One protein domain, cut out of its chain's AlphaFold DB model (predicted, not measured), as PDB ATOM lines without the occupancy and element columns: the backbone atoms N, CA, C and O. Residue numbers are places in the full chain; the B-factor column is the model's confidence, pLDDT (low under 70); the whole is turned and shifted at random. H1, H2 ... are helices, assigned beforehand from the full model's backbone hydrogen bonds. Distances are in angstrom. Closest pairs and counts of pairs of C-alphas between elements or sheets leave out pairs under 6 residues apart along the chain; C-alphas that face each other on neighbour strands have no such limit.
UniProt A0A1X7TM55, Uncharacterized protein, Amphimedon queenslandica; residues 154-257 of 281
ATOM      1  N   LYS A 154     -19.484   0.828   6.852       84.69
ATOM      2  CA  LYS A 154     -19.305   2.045   7.662       84.69
ATOM      3  C   LYS A 154     -20.463   2.275   8.639       84.69
ATOM      4  O   LYS A 154     -20.223   2.623   9.786       84.69
ATOM      5  N   GLU A 155     -21.699   2.050   8.197       86.38
ATOM      6  CA  GLU A 155     -22.898   2.187   9.035       86.38
ATOM      7  C   GLU A 155     -22.914   1.137  10.144       86.38
ATOM      8  O   GLU A 155     -23.178   1.467  11.295       86.38
ATOM      9  N   ARG A 156     -22.548  -0.110   9.815       83.00
ATOM     10  CA  ARG A 156     -22.394  -1.188  10.799       83.00
ATOM     11  C   ARG A 156     -21.341  -0.849  11.841       83.00
ATOM     12  O   ARG A 156     -21.625  -0.954  13.024       83.00
ATOM     13  N   PHE A 157     -20.162  -0.400  11.413       83.19
ATOM     14  CA  PHE A 157     -19.104   0.004  12.338       83.19
ATOM     15  C   PHE A 157     -19.572   1.119  13.281       83.19
ATOM     16  O   PHE A 157     -19.437   0.987  14.491       83.19
ATOM     17  N   LYS A 158     -20.217   2.161  12.744       87.25
ATOM     18  CA  LYS A 158     -20.754   3.265  13.548       87.25
ATOM     19  C   LYS A 158     -21.825   2.800  14.543       87.25
ATOM     20  O   LYS A 158     -21.840   3.254  15.682       87.25
ATOM     21  N   ALA A 159     -22.715   1.897  14.128       85.25
ATOM     22  CA  ALA A 159     -23.722   1.320  15.016       85.25
ATOM     23  C   ALA A 159     -23.071   0.510  16.150       85.25
ATOM     24  O   ALA A 159     -23.436   0.677  17.310       85.25
ATOM     25  N   MET A 160     -22.064  -0.302  15.833       85.06
ATOM     26  CA  MET A 160     -21.311  -1.080  16.821       85.06
ATOM     27  C   MET A 160     -20.580  -0.199  17.832       85.06
ATOM     28  O   MET A 160     -20.657  -0.450  19.030       85.06
ATOM     29  N   GLU A 161     -19.909   0.847  17.358       85.88
ATOM     30  CA  GLU A 161     -19.204   1.813  18.205       85.88
ATOM     31  C   GLU A 161     -20.186   2.514  19.155       85.88
ATOM     32  O   GLU A 161     -19.948   2.581  20.357       85.88
ATOM     33  N   SER A 162     -21.374   2.880  18.657       88.12
ATOM     34  CA  SER A 162     -22.419   3.473  19.499       88.12
ATOM     35  C   SER A 162     -22.951   2.540  20.590       88.12
ATOM     36  O   SER A 162     -23.321   3.019  21.654       88.12
ATOM     37  N   VAL A 163     -22.991   1.224  20.352       85.12
ATOM     38  CA  VAL A 163     -23.424   0.235  21.357       85.12
ATOM     39  C   VAL A 163     -22.312  -0.034  22.367       85.12
ATOM     40  O   VAL A 163     -22.585  -0.181  23.558       85.12
ATOM     41  N   LYS A 164     -21.057  -0.066  21.908       86.88
ATOM     42  CA  LYS A 164     -19.880  -0.275  22.757       86.88
ATOM     43  C   LYS A 164     -19.806   0.766  23.875       86.88
ATOM     44  O   LYS A 164     -19.648   0.392  25.038       86.88
ATOM     45  N   ASP A 165     -20.003   2.031  23.528       88.94
ATOM     46  CA  ASP A 165     -19.862   3.150  24.463       88.94
ATOM     47  C   ASP A 165     -21.165   3.476  25.213       88.94
ATOM     48  O   ASP A 165     -21.182   4.324  26.100       88.94
ATOM     49  N   MET A 166     -22.265   2.787  24.892       89.94
ATOM     50  CA  MET A 166     -23.554   3.005  25.546       89.94
ATOM     51  C   MET A 166     -23.532   2.495  26.986       89.94
ATOM     52  O   MET A 166     -23.169   1.340  27.240       89.94
ATOM     53  N   ALA A 167     -23.957   3.334  27.929       91.06
ATOM     54  CA  ALA A 167     -24.089   2.933  29.320       91.06
ATOM     55  C   ALA A 167     -25.246   1.929  29.481       91.06
ATOM     56  O   ALA A 167     -26.246   1.990  28.764       91.06
ATOM     57  N   ILE A 168     -25.132   1.002  30.438       87.62
ATOM     58  CA  ILE A 168     -26.179   0.001  30.706       87.62
ATOM     59  C   ILE A 168     -27.555   0.646  30.983       87.62
ATOM     60  O   ILE A 168     -28.535   0.158  30.417       87.62
ATOM     61  N   PRO A 169     -27.670   1.759  31.744       88.56
ATOM     62  CA  PRO A 169     -28.952   2.439  31.939       88.56
ATOM     63  C   PRO A 169     -29.603   2.903  30.628       88.56
ATOM     64  O   PRO A 169     -30.817   2.785  30.465       88.56
ATOM     65  N   ASP A 170     -28.805   3.362  29.660       90.69
ATOM     66  CA  ASP A 170     -29.308   3.806  28.357       90.69
ATOM     67  C   ASP A 170     -29.779   2.623  27.503       90.69
ATOM     68  O   ASP A 170     -30.793   2.719  26.803       90.69
ATOM     69  N   ILE A 171     -29.067   1.492  27.576       87.94
ATOM     70  CA  ILE A 171     -29.467   0.239  26.917       87.94
ATOM     71  C   ILE A 171     -30.796  -0.243  27.495       87.94
ATOM     72  O   ILE A 171     -31.717  -0.537  26.734       87.94
ATOM     73  N   LEU A 172     -30.917  -0.271  28.824       86.25
ATOM     74  CA  LEU A 172     -32.139  -0.654  29.529       86.25
ATOM     75  C   LEU A 172     -33.320   0.233  29.111       86.25
ATOM     76  O   LEU A 172     -34.386  -0.271  28.754       86.25
ATOM     77  N   HIS A 173     -33.116   1.552  29.096       87.81
ATOM     78  CA  HIS A 173     -34.134   2.512  28.681       87.81
ATOM     79  C   HIS A 173     -34.580   2.284  27.228       87.81
ATOM     80  O   HIS A 173     -35.778   2.223  26.944       87.81
ATOM     81  N   ARG A 174     -33.633   2.085  26.301       88.12
ATOM     82  CA  ARG A 174     -33.947   1.762  24.897       88.12
ATOM     83  C   ARG A 174     -34.682   0.439  24.750       88.12
ATOM     84  O   ARG A 174     -35.566   0.338  23.901       88.12
ATOM     85  N   LEU A 175     -34.317  -0.564  25.538       84.38
ATOM     86  CA  LEU A 175     -34.946  -1.877  25.505       84.38
ATOM     87  C   LEU A 175     -36.395  -1.786  25.994       84.38
ATOM     88  O   LEU A 175     -37.286  -2.278  25.307       84.38
ATOM     89  N   LYS A 176     -36.650  -1.033  27.072       84.06
ATOM     90  CA  LYS A 176     -38.004  -0.725  27.554       84.06
ATOM     91  C   LYS A 176     -38.853  -0.033  26.484       84.06
ATOM     92  O   LYS A 176     -39.948  -0.501  26.193       84.06
ATOM     93  N   LEU A 177     -38.331   1.025  25.856       85.69
ATOM     94  CA  LEU A 177     -39.036   1.719  24.769       85.69
ATOM     95  C   LEU A 177     -39.303   0.799  23.573       85.69
ATOM     96  O   LEU A 177     -40.384   0.830  22.999       85.69
ATOM     97  N   THR A 178     -38.328  -0.035  23.200       83.88
ATOM     98  CA  THR A 178     -38.461  -0.946  22.055       83.88
ATOM     99  C   THR A 178     -39.505  -2.025  22.315       83.88
ATOM    100  O   THR A 178     -40.259  -2.353  21.406       83.88
ATOM    101  N   LEU A 179     -39.557  -2.574  23.529       78.38
ATOM    102  CA  LEU A 179     -40.580  -3.545  23.909       78.38
ATOM    103  C   LEU A 179     -41.970  -2.900  23.925       78.38
ATOM    104  O   LEU A 179     -42.897  -3.471  23.367       78.38
ATOM    105  N   GLN A 180     -42.097  -1.684  24.464       78.12
ATOM    106  CA  GLN A 180     -43.365  -0.941  24.471       78.12
ATOM    107  C   GLN A 180     -43.864  -0.587  23.060       78.12
ATOM    108  O   GLN A 180     -45.060  -0.665  22.800       78.12
ATOM    109  N   ASP A 181     -42.962  -0.216  22.148       80.44
ATOM    110  CA  ASP A 181     -43.301   0.182  20.774       80.44
ATOM    111  C   ASP A 181     -43.575  -1.021  19.854       80.44
ATOM    112  O   ASP A 181     -44.433  -0.963  18.975       80.44
ATOM    113  N   LYS A 182     -42.850  -2.136  20.042       71.12
ATOM    114  CA  LYS A 182     -42.902  -3.301  19.138       71.12
ATOM    115  C   LYS A 182     -43.771  -4.457  19.614       71.12
ATOM    116  O   LYS A 182     -44.080  -5.316  18.788       71.12
ATOM    117  N   LEU A 183     -44.172  -4.488  20.883       66.44
ATOM    118  CA  LEU A 183     -45.169  -5.431  21.395       66.44
ATOM    119  C   LEU A 183     -46.469  -4.707  21.795       66.44
ATOM    120  O   LEU A 183     -46.873  -4.774  22.952       66.44
ATOM    121  N   PRO A 184     -47.180  -4.031  20.874       55.44
ATOM    122  CA  PRO A 184     -48.481  -3.475  21.222       55.44
ATOM    123  C   PRO A 184     -49.568  -4.553  21.412       55.44
ATOM    124  O   PRO A 184     -50.649  -4.209  21.872       55.44
ATOM    125  N   VAL A 185     -49.335  -5.828  21.038       53.06
ATOM    126  CA  VAL A 185     -50.416  -6.843  20.961       53.06
ATOM    127  C   VAL A 185     -50.029  -8.281  21.363       53.06
ATOM    128  O   VAL A 185     -50.915  -9.061  21.684       53.06
ATOM    129  N   ALA A 186     -48.756  -8.683  21.374       48.44
ATOM    130  CA  ALA A 186     -48.410 -10.099  21.544       48.44
ATOM    131  C   ALA A 186     -47.764 -10.378  22.907       48.44
ATOM    132  O   ALA A 186     -46.672  -9.891  23.174       48.44
ATOM    133  N   GLU A 187     -48.447 -11.203  23.706       56.62
ATOM    134  CA  GLU A 187     -47.986 -11.886  24.922       56.62
ATOM    135  C   GLU A 187     -47.851 -11.055  26.214       56.62
ATOM    136  O   GLU A 187     -46.787 -10.538  26.564       56.62
ATOM    137  N   GLU A 188     -48.926 -11.050  27.016       64.25
ATOM    138  CA  GLU A 188     -48.895 -10.720  28.455       64.25
ATOM    139  C   GLU A 188     -47.744 -11.431  29.182       64.25
ATOM    140  O   GLU A 188     -47.115 -10.855  30.071       64.25
ATOM    141  N   THR A 189     -47.403 -12.648  28.752       66.06
ATOM    142  CA  THR A 189     -46.262 -13.437  29.223       66.06
ATOM    143  C   THR A 189     -44.927 -12.721  29.044       66.06
ATOM    144  O   THR A 189     -44.136 -12.667  29.985       66.06
ATOM    145  N   LEU A 190     -44.666 -12.118  27.884       66.44
ATOM    146  CA  LEU A 190     -43.382 -11.472  27.594       66.44
ATOM    147  C   LEU A 190     -43.234 -10.155  28.369       66.44
ATOM    148  O   LEU A 190     -42.158  -9.849  28.892       66.44
ATOM    149  N   SER A 191     -44.341  -9.423  28.524       72.75
ATOM    150  CA  SER A 191     -44.417  -8.240  29.387       72.75
ATOM    151  C   SER A 191     -44.236  -8.607  30.866       72.75
ATOM    152  O   SER A 191     -43.451  -7.972  31.569       72.75
ATOM    153  N   SER A 192     -44.882  -9.681  31.331       74.62
ATOM    154  CA  SER A 192     -44.774 -10.195  32.702       74.62
ATOM    155  C   SER A 192     -43.351 -10.648  33.043       74.62
ATOM    156  O   SER A 192     -42.790 -10.211  34.047       74.62
ATOM    157  N   VAL A 193     -42.708 -11.429  32.168       74.62
ATOM    158  CA  VAL A 193     -41.308 -11.857  32.342       74.62
ATOM    159  C   VAL A 193     -40.369 -10.654  32.382       74.62
ATOM    160  O   VAL A 193     -39.470 -10.596  33.224       74.62
ATOM    161  N   PHE A 194     -40.578  -9.668  31.507       76.69
ATOM    162  CA  PHE A 194     -39.756  -8.463  31.511       76.69
ATOM    163  C   PHE A 194     -39.961  -7.624  32.778       76.69
ATOM    164  O   PHE A 194     -38.985  -7.144  33.352       76.69
ATOM    165  N   ASN A 195     -41.196  -7.498  33.267       79.81
ATOM    166  CA  ASN A 195     -41.493  -6.817  34.528       79.81
ATOM    167  C   ASN A 195     -40.876  -7.549  35.731       79.81
ATOM    168  O   ASN A 195     -40.224  -6.909  36.552       79.81
ATOM    169  N   ALA A 196     -40.952  -8.881  35.781       80.00
ATOM    170  CA  ALA A 196     -40.288  -9.684  36.811       80.00
ATOM    171  C   ALA A 196     -38.753  -9.530  36.779       80.00
ATOM    172  O   ALA A 196     -38.087  -9.524  37.817       80.00
ATOM    173  N   LEU A 197     -38.164  -9.364  35.590       77.94
ATOM    174  CA  LEU A 197     -36.742  -9.041  35.444       77.94
ATOM    175  C   LEU A 197     -36.419  -7.606  35.885       77.94
ATOM    176  O   LEU A 197     -35.356  -7.386  36.464       77.94
ATOM    177  N   LEU A 198     -37.312  -6.640  35.647       81.00
ATOM    178  CA  LEU A 198     -37.155  -5.260  36.124       81.00
ATOM    179  C   LEU A 198     -37.179  -5.182  37.655       81.00
ATOM    180  O   LEU A 198     -36.378  -4.444  38.232       81.00
ATOM    181  N   GLU A 199     -38.038  -5.966  38.312       82.56
ATOM    182  CA  GLU A 199     -38.052  -6.104  39.777       82.56
ATOM    183  C   GLU A 199     -36.728  -6.673  40.303       82.56
ATOM    184  O   GLU A 199     -36.237  -6.278  41.361       82.56
ATOM    185  N   ARG A 200     -36.078  -7.536  39.514       80.69
ATOM    186  CA  ARG A 200     -34.730  -8.062  39.767       80.69
ATOM    187  C   ARG A 200     -33.647  -7.227  39.074       80.69
ATOM    188  O   ARG A 200     -32.756  -7.772  38.422       80.69
ATOM    189  N   GLY A 201     -33.684  -5.906  39.255       80.38
ATOM    190  CA  GLY A 201     -32.789  -4.940  38.598       80.38
ATOM    191  C   GLY A 201     -31.305  -5.350  38.497       80.38
ATOM    192  O   GLY A 201     -30.761  -5.307  37.391       80.38
ATOM    193  N   PRO A 202     -30.636  -5.805  39.580       81.38
ATOM    194  CA  PRO A 202     -29.233  -6.241  39.516       81.38
ATOM    195  C   PRO A 202     -28.984  -7.434  38.578       81.38
ATOM    196  O   PRO A 202     -27.972  -7.476  37.874       81.38
ATOM    197  N   LEU A 203     -29.919  -8.389  38.532       79.12
ATOM    198  CA  LEU A 203     -29.851  -9.542  37.634       79.12
ATOM    199  C   LEU A 203     -29.988  -9.090  36.180       79.12
ATOM    200  O   LEU A 203     -29.181  -9.471  35.338       79.12
ATOM    201  N   LEU A 204     -30.965  -8.227  35.895       81.19
ATOM    202  CA  LEU A 204     -31.178  -7.688  34.553       81.19
ATOM    203  C   LEU A 204     -29.965  -6.891  34.049       81.19
ATOM    204  O   LEU A 204     -29.562  -7.056  32.899       81.19
ATOM    205  N   ILE A 205     -29.342  -6.080  34.908       83.56
ATOM    206  CA  ILE A 205     -28.091  -5.371  34.592       83.56
ATOM    207  C   ILE A 205     -26.987  -6.367  34.217       83.56
ATOM    208  O   ILE A 205     -26.361  -6.206  33.171       83.56
ATOM    209  N   SER A 206     -26.804  -7.419  35.019       82.44
ATOM    210  CA  SER A 206     -25.784  -8.451  34.781       82.44
ATOM    211  C   SER A 206     -26.015  -9.194  33.460       82.44
ATOM    212  O   SER A 206     -25.073  -9.447  32.711       82.44
ATOM    213  N   ILE A 207     -27.276  -9.488  33.126       83.81
ATOM    214  CA  ILE A 207     -27.669 -10.119  31.858       83.81
ATOM    215  C   ILE A 207     -27.356  -9.201  30.670       83.81
ATOM    216  O   ILE A 207     -26.763  -9.643  29.682       83.81
ATOM    217  N   ILE A 208     -27.725  -7.919  30.755       86.75
ATOM    218  CA  ILE A 208     -27.452  -6.941  29.691       86.75
ATOM    219  C   ILE A 208     -25.945  -6.775  29.497       86.75
ATOM    220  O   ILE A 208     -25.474  -6.742  28.360       86.75
ATOM    221  N   GLU A 209     -25.186  -6.686  30.585       86.25
ATOM    222  CA  GLU A 209     -23.732  -6.559  30.540       86.25
ATOM    223  C   GLU A 209     -23.073  -7.799  29.925       86.25
ATOM    224  O   GLU A 209     -22.250  -7.667  29.015       86.25
ATOM    225  N   TYR A 210     -23.503  -8.998  30.329       86.56
ATOM    226  CA  TYR A 210     -23.066 -10.255  29.728       86.56
ATOM    227  C   TYR A 210     -23.314 -10.269  28.216       86.56
ATOM    228  O   TYR A 210     -22.382 -10.483  27.435       86.56
ATOM    229  N   HIS A 211     -24.544  -9.977  27.784       87.00
ATOM    230  CA  HIS A 211     -24.896  -9.947  26.366       87.00
ATOM    231  C   HIS A 211     -24.097  -8.895  25.601       87.00
ATOM    232  O   HIS A 211     -23.553  -9.190  24.537       87.00
ATOM    233  N   LYS A 212     -23.969  -7.679  26.138       87.69
ATOM    234  CA  LYS A 212     -23.169  -6.621  25.516       87.69
ATOM    235  C   LYS A 212     -21.729  -7.093  25.306       87.69
ATOM    236  O   LYS A 212     -21.213  -7.002  24.192       87.69
ATOM    237  N   ASN A 213     -21.096  -7.636  26.342       87.94
ATOM    238  CA  ASN A 213     -19.702  -8.074  26.288       87.94
ATOM    239  C   ASN A 213     -19.507  -9.252  25.326       87.94
ATOM    240  O   ASN A 213     -18.610  -9.218  24.479       87.94
ATOM    241  N   ALA A 214     -20.382 -10.257  25.390       87.12
ATOM    242  CA  ALA A 214     -20.343 -11.402  24.489       87.12
ATOM    243  C   ALA A 214     -20.563 -10.987  23.024       87.12
ATOM    244  O   ALA A 214     -19.839 -11.464  22.147       87.12
ATOM    245  N   PHE A 215     -21.480 -10.055  22.753       88.56
ATOM    246  CA  PHE A 215     -21.735  -9.543  21.407       88.56
ATOM    247  C   PHE A 215     -20.514  -8.815  20.857       88.56
ATOM    248  O   PHE A 215     -20.080  -9.091  19.739       88.56
ATOM    249  N   MET A 216     -19.929  -7.914  21.655       88.69
ATOM    250  CA  MET A 216     -18.742  -7.156  21.263       88.69
ATOM    251  C   MET A 216     -17.540  -8.071  21.013       88.69
ATOM    252  O   MET A 216     -16.846  -7.883  20.015       88.69
ATOM    253  N   SER A 217     -17.314  -9.071  21.871       88.38
ATOM    254  CA  SER A 217     -16.257 -10.074  21.688       88.38
ATOM    255  C   SER A 217     -16.462 -10.847  20.387       88.38
ATOM    256  O   SER A 217     -15.613 -10.773  19.500       88.38
ATOM    257  N   CYS A 218     -17.631 -11.469  20.198       86.06
ATOM    258  CA  CYS A 218     -17.918 -12.242  18.987       86.06
ATOM    259  C   CYS A 218     -17.805 -11.376  17.727       86.06
ATOM    260  O   CYS A 218     -17.291 -11.820  16.699       86.06
ATOM    261  N   TYR A 219     -18.278 -10.128  17.783       86.12
ATOM    262  CA  TYR A 219     -18.193  -9.214  16.652       86.12
ATOM    263  C   TYR A 219     -16.739  -8.859  16.331       86.12
ATOM    264  O   TYR A 219     -16.350  -8.878  15.165       86.12
ATOM    265  N   ASN A 220     -15.904  -8.558  17.323       85.50
ATOM    266  CA  ASN A 220     -14.496  -8.242  17.076       85.50
ATOM    267  C   ASN A 220     -13.745  -9.432  16.460       85.50
ATOM    268  O   ASN A 220     -12.997  -9.242  15.499       85.50
ATOM    269  N   ASP A 221     -14.027 -10.645  16.931       84.12
ATOM    270  CA  ASP A 221     -13.347 -11.861  16.478       84.12
ATOM    271  C   ASP A 221     -13.812 -12.295  15.073       84.12
ATOM    272  O   ASP A 221     -13.023 -12.755  14.240       84.12
ATOM    273  N   CYS A 222     -15.104 -12.107  14.773       80.19
ATOM    274  CA  CYS A 222     -15.759 -12.728  13.619       80.19
ATOM    275  C   CYS A 222     -16.412 -11.746  12.615       80.19
ATOM    276  O   CYS A 222     -16.939 -12.174  11.593       80.19
ATOM    277  N   SER A 223     -16.375 -10.421  12.794       71.56
ATOM    278  CA  SER A 223     -17.121  -9.493  11.904       71.56
ATOM    279  C   SER A 223     -16.526  -9.261  10.506       71.56
ATOM    280  O   SER A 223     -17.151  -8.602   9.665       71.56
ATOM    281  N   THR A 224     -15.324  -9.770  10.214       75.56
ATOM    282  CA  THR A 224     -14.601  -9.473   8.965       75.56
ATOM    283  C   THR A 224     -14.542 -10.659   8.000       75.56
ATOM    284  O   THR A 224     -13.711 -11.551   8.117       75.56
ATOM    285  N   GLY A 225     -15.397 -10.635   6.976       73.50
ATOM    286  CA  GLY A 225     -15.468 -11.672   5.935       73.50
ATOM    287  C   GLY A 225     -16.842 -12.338   5.894       73.50
ATOM    288  O   GLY A 225     -17.580 -12.290   6.873       73.50
ATOM    289  N   LYS A 226     -17.220 -12.917   4.747       71.38
ATOM    290  CA  LYS A 226     -18.542 -13.554   4.587       71.38
ATOM    291  C   LYS A 226     -18.699 -14.763   5.512       71.38
ATOM    292  O   LYS A 226     -19.660 -14.807   6.268       71.38
ATOM    293  N   ASP A 227     -17.716 -15.659   5.519       74.12
ATOM    294  CA  ASP A 227     -17.758 -16.885   6.330       74.12
ATOM    295  C   ASP A 227     -17.648 -16.581   7.826       74.12
ATOM    296  O   ASP A 227     -18.278 -17.225   8.662       74.12
ATOM    297  N   LYS A 228     -16.911 -15.519   8.173       77.44
ATOM    298  CA  LYS A 228     -16.802 -15.079   9.563       77.44
ATOM    299  C   LYS A 228     -18.105 -14.474  10.087       77.44
ATOM    300  O   LYS A 228     -18.413 -14.657  11.255       77.44
ATOM    301  N   PHE A 229     -18.913 -13.826   9.244       77.88
ATOM    302  CA  PHE A 229     -20.204 -13.295   9.689       77.88
ATOM    303  C   PHE A 229     -21.196 -14.405  10.064       77.88
ATOM    304  O   PHE A 229     -21.919 -14.263  11.047       77.88
ATOM    305  N   LEU A 230     -21.200 -15.526   9.337       79.06
ATOM    306  CA  LEU A 230     -21.990 -16.695   9.731       79.06
ATOM    307  C   LEU A 230     -21.472 -17.283  11.052       79.06
ATOM    308  O   LEU A 230     -22.258 -17.565  11.952       79.06
ATOM    309  N   ARG A 231     -20.143 -17.378  11.208       81.31
ATOM    310  CA  ARG A 231     -19.507 -17.797  12.469       81.31
ATOM    311  C   ARG A 231     -19.886 -16.887  13.638       81.31
ATOM    312  O   ARG A 231     -20.190 -17.381  14.713       81.31
ATOM    313  N   PHE A 232     -19.936 -15.576  13.408       84.25
ATOM    314  CA  PHE A 232     -20.408 -14.595  14.380       84.25
ATOM    315  C   PHE A 232     -21.850 -14.873  14.812       84.25
ATOM    316  O   PHE A 232     -22.126 -14.881  16.007       84.25
ATOM    317  N   GLN A 233     -22.761 -15.109  13.862       82.00
ATOM    318  CA  GLN A 233     -24.164 -15.396  14.176       82.00
ATOM    319  C   GLN A 233     -24.307 -16.675  15.005       82.00
ATOM    320  O   GLN A 233     -25.045 -16.668  15.986       82.00
ATOM    321  N   LEU A 234     -23.574 -17.732  14.643       82.38
ATOM    322  CA  LEU A 234     -23.569 -19.002  15.373       82.38
ATOM    323  C   LEU A 234     -23.015 -18.843  16.796       82.38
ATOM    324  O   LEU A 234     -23.667 -19.250  17.752       82.38
ATOM    325  N   GLU A 235     -21.854 -18.205  16.955       83.06
ATOM    326  CA  GLU A 235     -21.244 -17.969  18.273       83.06
ATOM    327  C   GLU A 235     -22.117 -17.099  19.170       83.06
ATOM    328  O   GLU A 235     -22.344 -17.417  20.338       83.06
ATOM    329  N   TRP A 236     -22.650 -16.013  18.614       84.56
ATOM    330  CA  TRP A 236     -23.544 -15.133  19.345       84.56
ATOM    331  C   TRP A 236     -24.809 -15.867  19.794       84.56
ATOM    332  O   TRP A 236     -25.196 -15.761  20.957       84.56
ATOM    333  N   HIS A 237     -25.416 -16.652  18.899       82.94
ATOM    334  CA  HIS A 237     -26.590 -17.456  19.220       82.94
ATOM    335  C   HIS A 237     -26.294 -18.471  20.327       82.94
ATOM    336  O   HIS A 237     -27.037 -18.529  21.303       82.94
ATOM    337  N   ASN A 238     -25.178 -19.202  20.241       80.75
ATOM    338  CA  ASN A 238     -24.768 -20.159  21.272       80.75
ATOM    339  C   ASN A 238     -24.632 -19.487  22.644       80.75
ATOM    340  O   ASN A 238     -25.155 -19.995  23.633       80.75
ATOM    341  N   ARG A 239     -24.018 -18.301  22.703       79.62
ATOM    342  CA  ARG A 239     -23.886 -17.541  23.957       79.62
ATOM    343  C   ARG A 239     -25.206 -16.975  24.475       79.62
ATOM    344  O   ARG A 239     -25.352 -16.812  25.677       79.62
ATOM    345  N   CYS A 240     -26.168 -16.686  23.603       79.69
ATOM    346  CA  CYS A 240     -27.490 -16.202  24.014       79.69
ATOM    347  C   CYS A 240     -28.453 -17.332  24.386       79.69
ATOM    348  O   CYS A 240     -29.366 -17.118  25.176       79.69
ATOM    349  N   SER A 241     -28.242 -18.535  23.851       72.25
ATOM    350  CA  SER A 241     -29.096 -19.696  24.110       72.25
ATOM    351  C   SER A 241     -29.033 -20.197  25.556       72.25
ATOM    352  O   SER A 241     -29.930 -20.916  25.980       72.25
ATOM    353  N   VAL A 242     -28.049 -19.750  26.353       65.88
ATOM    354  CA  VAL A 242     -28.009 -19.986  27.809       65.88
ATOM    355  C   VAL A 242     -29.296 -19.543  28.509       65.88
ATOM    356  O   VAL A 242     -29.725 -20.165  29.473       65.88
ATOM    357  N   PHE A 243     -29.950 -18.501  27.995       62.59
ATOM    358  CA  PHE A 243     -31.197 -17.982  28.553       62.59
ATOM    359  C   PHE A 243     -32.439 -18.759  28.097       62.59
ATOM    360  O   PHE A 243     -33.534 -18.475  28.568       62.59
ATOM    361  N   LEU A 244     -32.274 -19.738  27.200       64.69
ATOM    362  CA  LEU A 244     -33.325 -20.662  26.763       64.69
ATOM    363  C   LEU A 244     -33.293 -21.983  27.539       64.69
ATOM    364  O   LEU A 244     -34.037 -22.907  27.213       64.69
ATOM    365  N   LEU A 245     -32.414 -22.107  28.535       55.78
ATOM    366  CA  LEU A 245     -32.331 -23.328  29.316       55.78
ATOM    367  C   LEU A 245     -33.591 -23.514  30.173       55.78
ATOM    368  O   LEU A 245     -34.134 -22.534  30.694       55.78
ATOM    369  N   PRO A 246     -34.061 -24.763  30.344       56.81
ATOM    370  CA  PRO A 246     -35.182 -25.066  31.225       56.81
ATOM    371  C   PRO A 246     -34.949 -24.509  32.635       56.81
ATOM    372  O   PRO A 246     -33.818 -24.513  33.118       56.81
ATOM    373  N   LYS A 247     -36.022 -24.099  33.330       55.34
ATOM    374  CA  LYS A 247     -35.973 -23.504  34.689       55.34
ATOM    375  C   LYS A 247     -35.145 -24.299  35.710       55.34
ATOM    376  O   LYS A 247     -34.663 -23.720  36.675       55.34
ATOM    377  N   ASN A 248     -34.987 -25.602  35.492       65.88
ATOM    378  CA  ASN A 248     -34.312 -26.524  36.404       65.88
ATOM    379  C   ASN A 248     -32.799 -26.630  36.146       65.88
ATOM    380  O   ASN A 248     -32.123 -27.411  36.810       65.88
ATOM    381  N   TYR A 249     -32.269 -25.898  35.163       53.62
ATOM    382  CA  TYR A 249     -30.856 -25.949  34.816       53.62
ATOM    383  C   TYR A 249     -30.061 -24.924  35.627       53.62
ATOM    384  O   TYR A 249     -30.367 -23.730  35.617       53.62
ATOM    385  N   ASP A 250     -29.016 -25.384  36.313       61.25
ATOM    386  CA  ASP A 250     -28.120 -24.502  37.054       61.25
ATOM    387  C   ASP A 250     -27.305 -23.637  36.079       61.25
ATOM    388  O   ASP A 250     -26.419 -24.105  35.360       61.25
ATOM    389  N   THR A 251     -27.633 -22.347  36.041       55.59
ATOM    390  CA  THR A 251     -26.982 -21.373  35.157       55.59
ATOM    391  C   THR A 251     -25.643 -20.879  35.705       55.59
ATOM    392  O   THR A 251     -24.858 -20.297  34.948       55.59
ATOM    393  N   SER A 252     -25.319 -21.158  36.976       61.06
ATOM    394  CA  SER A 252     -24.047 -20.756  37.597       61.06
ATOM    395  C   SER A 252     -22.832 -21.365  36.886       61.06
ATOM    396  O   SER A 252     -21.794 -20.717  36.752       61.06
ATOM    397  N   VAL A 253     -22.996 -22.563  36.317       57.03
ATOM    398  CA  VAL A 253     -21.971 -23.283  35.545       57.03
ATOM    399  C   VAL A 253     -21.622 -22.562  34.232       57.03
ATOM    400  O   VAL A 253     -20.524 -22.718  33.703       57.03
ATOM    401  N   ILE A 254     -22.530 -21.735  33.707       55.41
ATOM    402  CA  ILE A 254     -22.414 -21.139  32.368       55.41
ATOM    403  C   ILE A 254     -21.849 -19.722  32.435       55.41
ATOM    404  O   ILE A 254     -21.085 -19.310  31.561       55.41
ATOM    405  N   PHE A 255     -22.156 -18.991  33.508       54.84
ATOM    406  CA  PHE A 255     -21.540 -17.691  33.776       54.84
ATOM    407  C   PHE A 255     -20.102 -17.803  34.313       54.84
ATOM    408  O   PHE A 255     -19.385 -16.806  34.320       54.84
ATOM    409  N   ASN A 256     -19.652 -19.009  34.685       48.75
ATOM    410  CA  ASN A 256     -18.289 -19.286  35.154       48.75
ATOM    411  C   ASN A 256     -17.267 -19.580  34.040       48.75
ATOM    412  O   ASN A 256     -16.131 -19.963  34.325       48.75
ATOM    413  N   VAL A 257     -17.630 -19.414  32.764       48.25
ATOM    414  CA  VAL A 257     -16.683 -19.631  31.665       48.25
ATOM    415  C   VAL A 257     -15.707 -18.454  31.594       48.25
ATOM    416  O   VAL A 257     -16.069 -17.346  31.198       48.25
TER     417      VAL A 257
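This is residues 154 to 257 of the 281 residues of an uncharacterized protein of Amphimedon queenslandica (UniProt A0A1X7TM55). The long helix H4 runs through the middle, with H5 folded back along one side of it as a helical hairpin and H1 and H2 covering the other side. H2 meets the early part of H4, residues 205 to 209, with its own residues 168 to 172 alone and runs off from there about perpendicular to H4, H3 makes a corner with H4 at its first residues, and short H6 sits off the far part of H5. The printed part has 104 residues with six named helices, H1 to H6 in order along the chain, and no named strand; the class is all helix. It is only just compact, close to loose, with a radius of gyration of the C-alphas of 15.3 A, and spans 40 by 33 by 25 A.

Begin at H4, residues 201 to 222, the hub, which touches four helices. H5, residues 226 to 244, touches it at a shallow tilt of 19 degrees, opposite ways, a hairpin whose closest C-alphas, Cys 222 and Lys 228, are 4.8 A apart. Look next at H1, residues 154 to 164: it only just touches residues 212 to 216 of H4, with 3 pairs of C-alphas within 8 A, the closest Lys 164 and Met 216 at 7.1 A, opposite ways at 35.0 degrees, only just a steep tilt. H2, residues 168 to 182, touches H4 about perpendicular at 87 degrees, with the C-alphas of Ile 168 and Ile 205 closest at 6.9 A. H3, residues 188 to 199, and H4 touch only at the corner, and only just, with 3 pairs within 8 A; the closest C-alphas, Leu 197 and Leu 204, are 5.8 A apart. H2 and H3 are near each other, with 8 pairs of C-alphas within 10 A. H6, residues 252 to 255, is close to H5 but not clearly touching, the closest C-alphas, Val 242 and Ile 254, being 7.3 A apart. In H1, H2, H3 and H4 each O i to N i+4 pair is within hydrogen-bond range, in H5 11 of 15 are, and H6 is too short for such a pair.

Find C-alpha 201 at (-32.789, -4.940, 38.598); from there H4 runs 31.2 A to C-alpha 222 at (-15.759, -12.728, 13.619). H5 measures 27.6 A, H2 20.6 A, H3 16.3 A and H1 15.3 A, from C-alpha 154 at (-19.305, 2.045, 7.662).

The C-alphas farthest apart, Lys 154 and Asn 248, are 43.2 A apart. The printed part has no cut and no long link. Residues 184 to 189 and 244 to 250 stand free. Mean pLDDT of the printed part is 77.1; residues 183 to 190 and 242 to 257 are under 70.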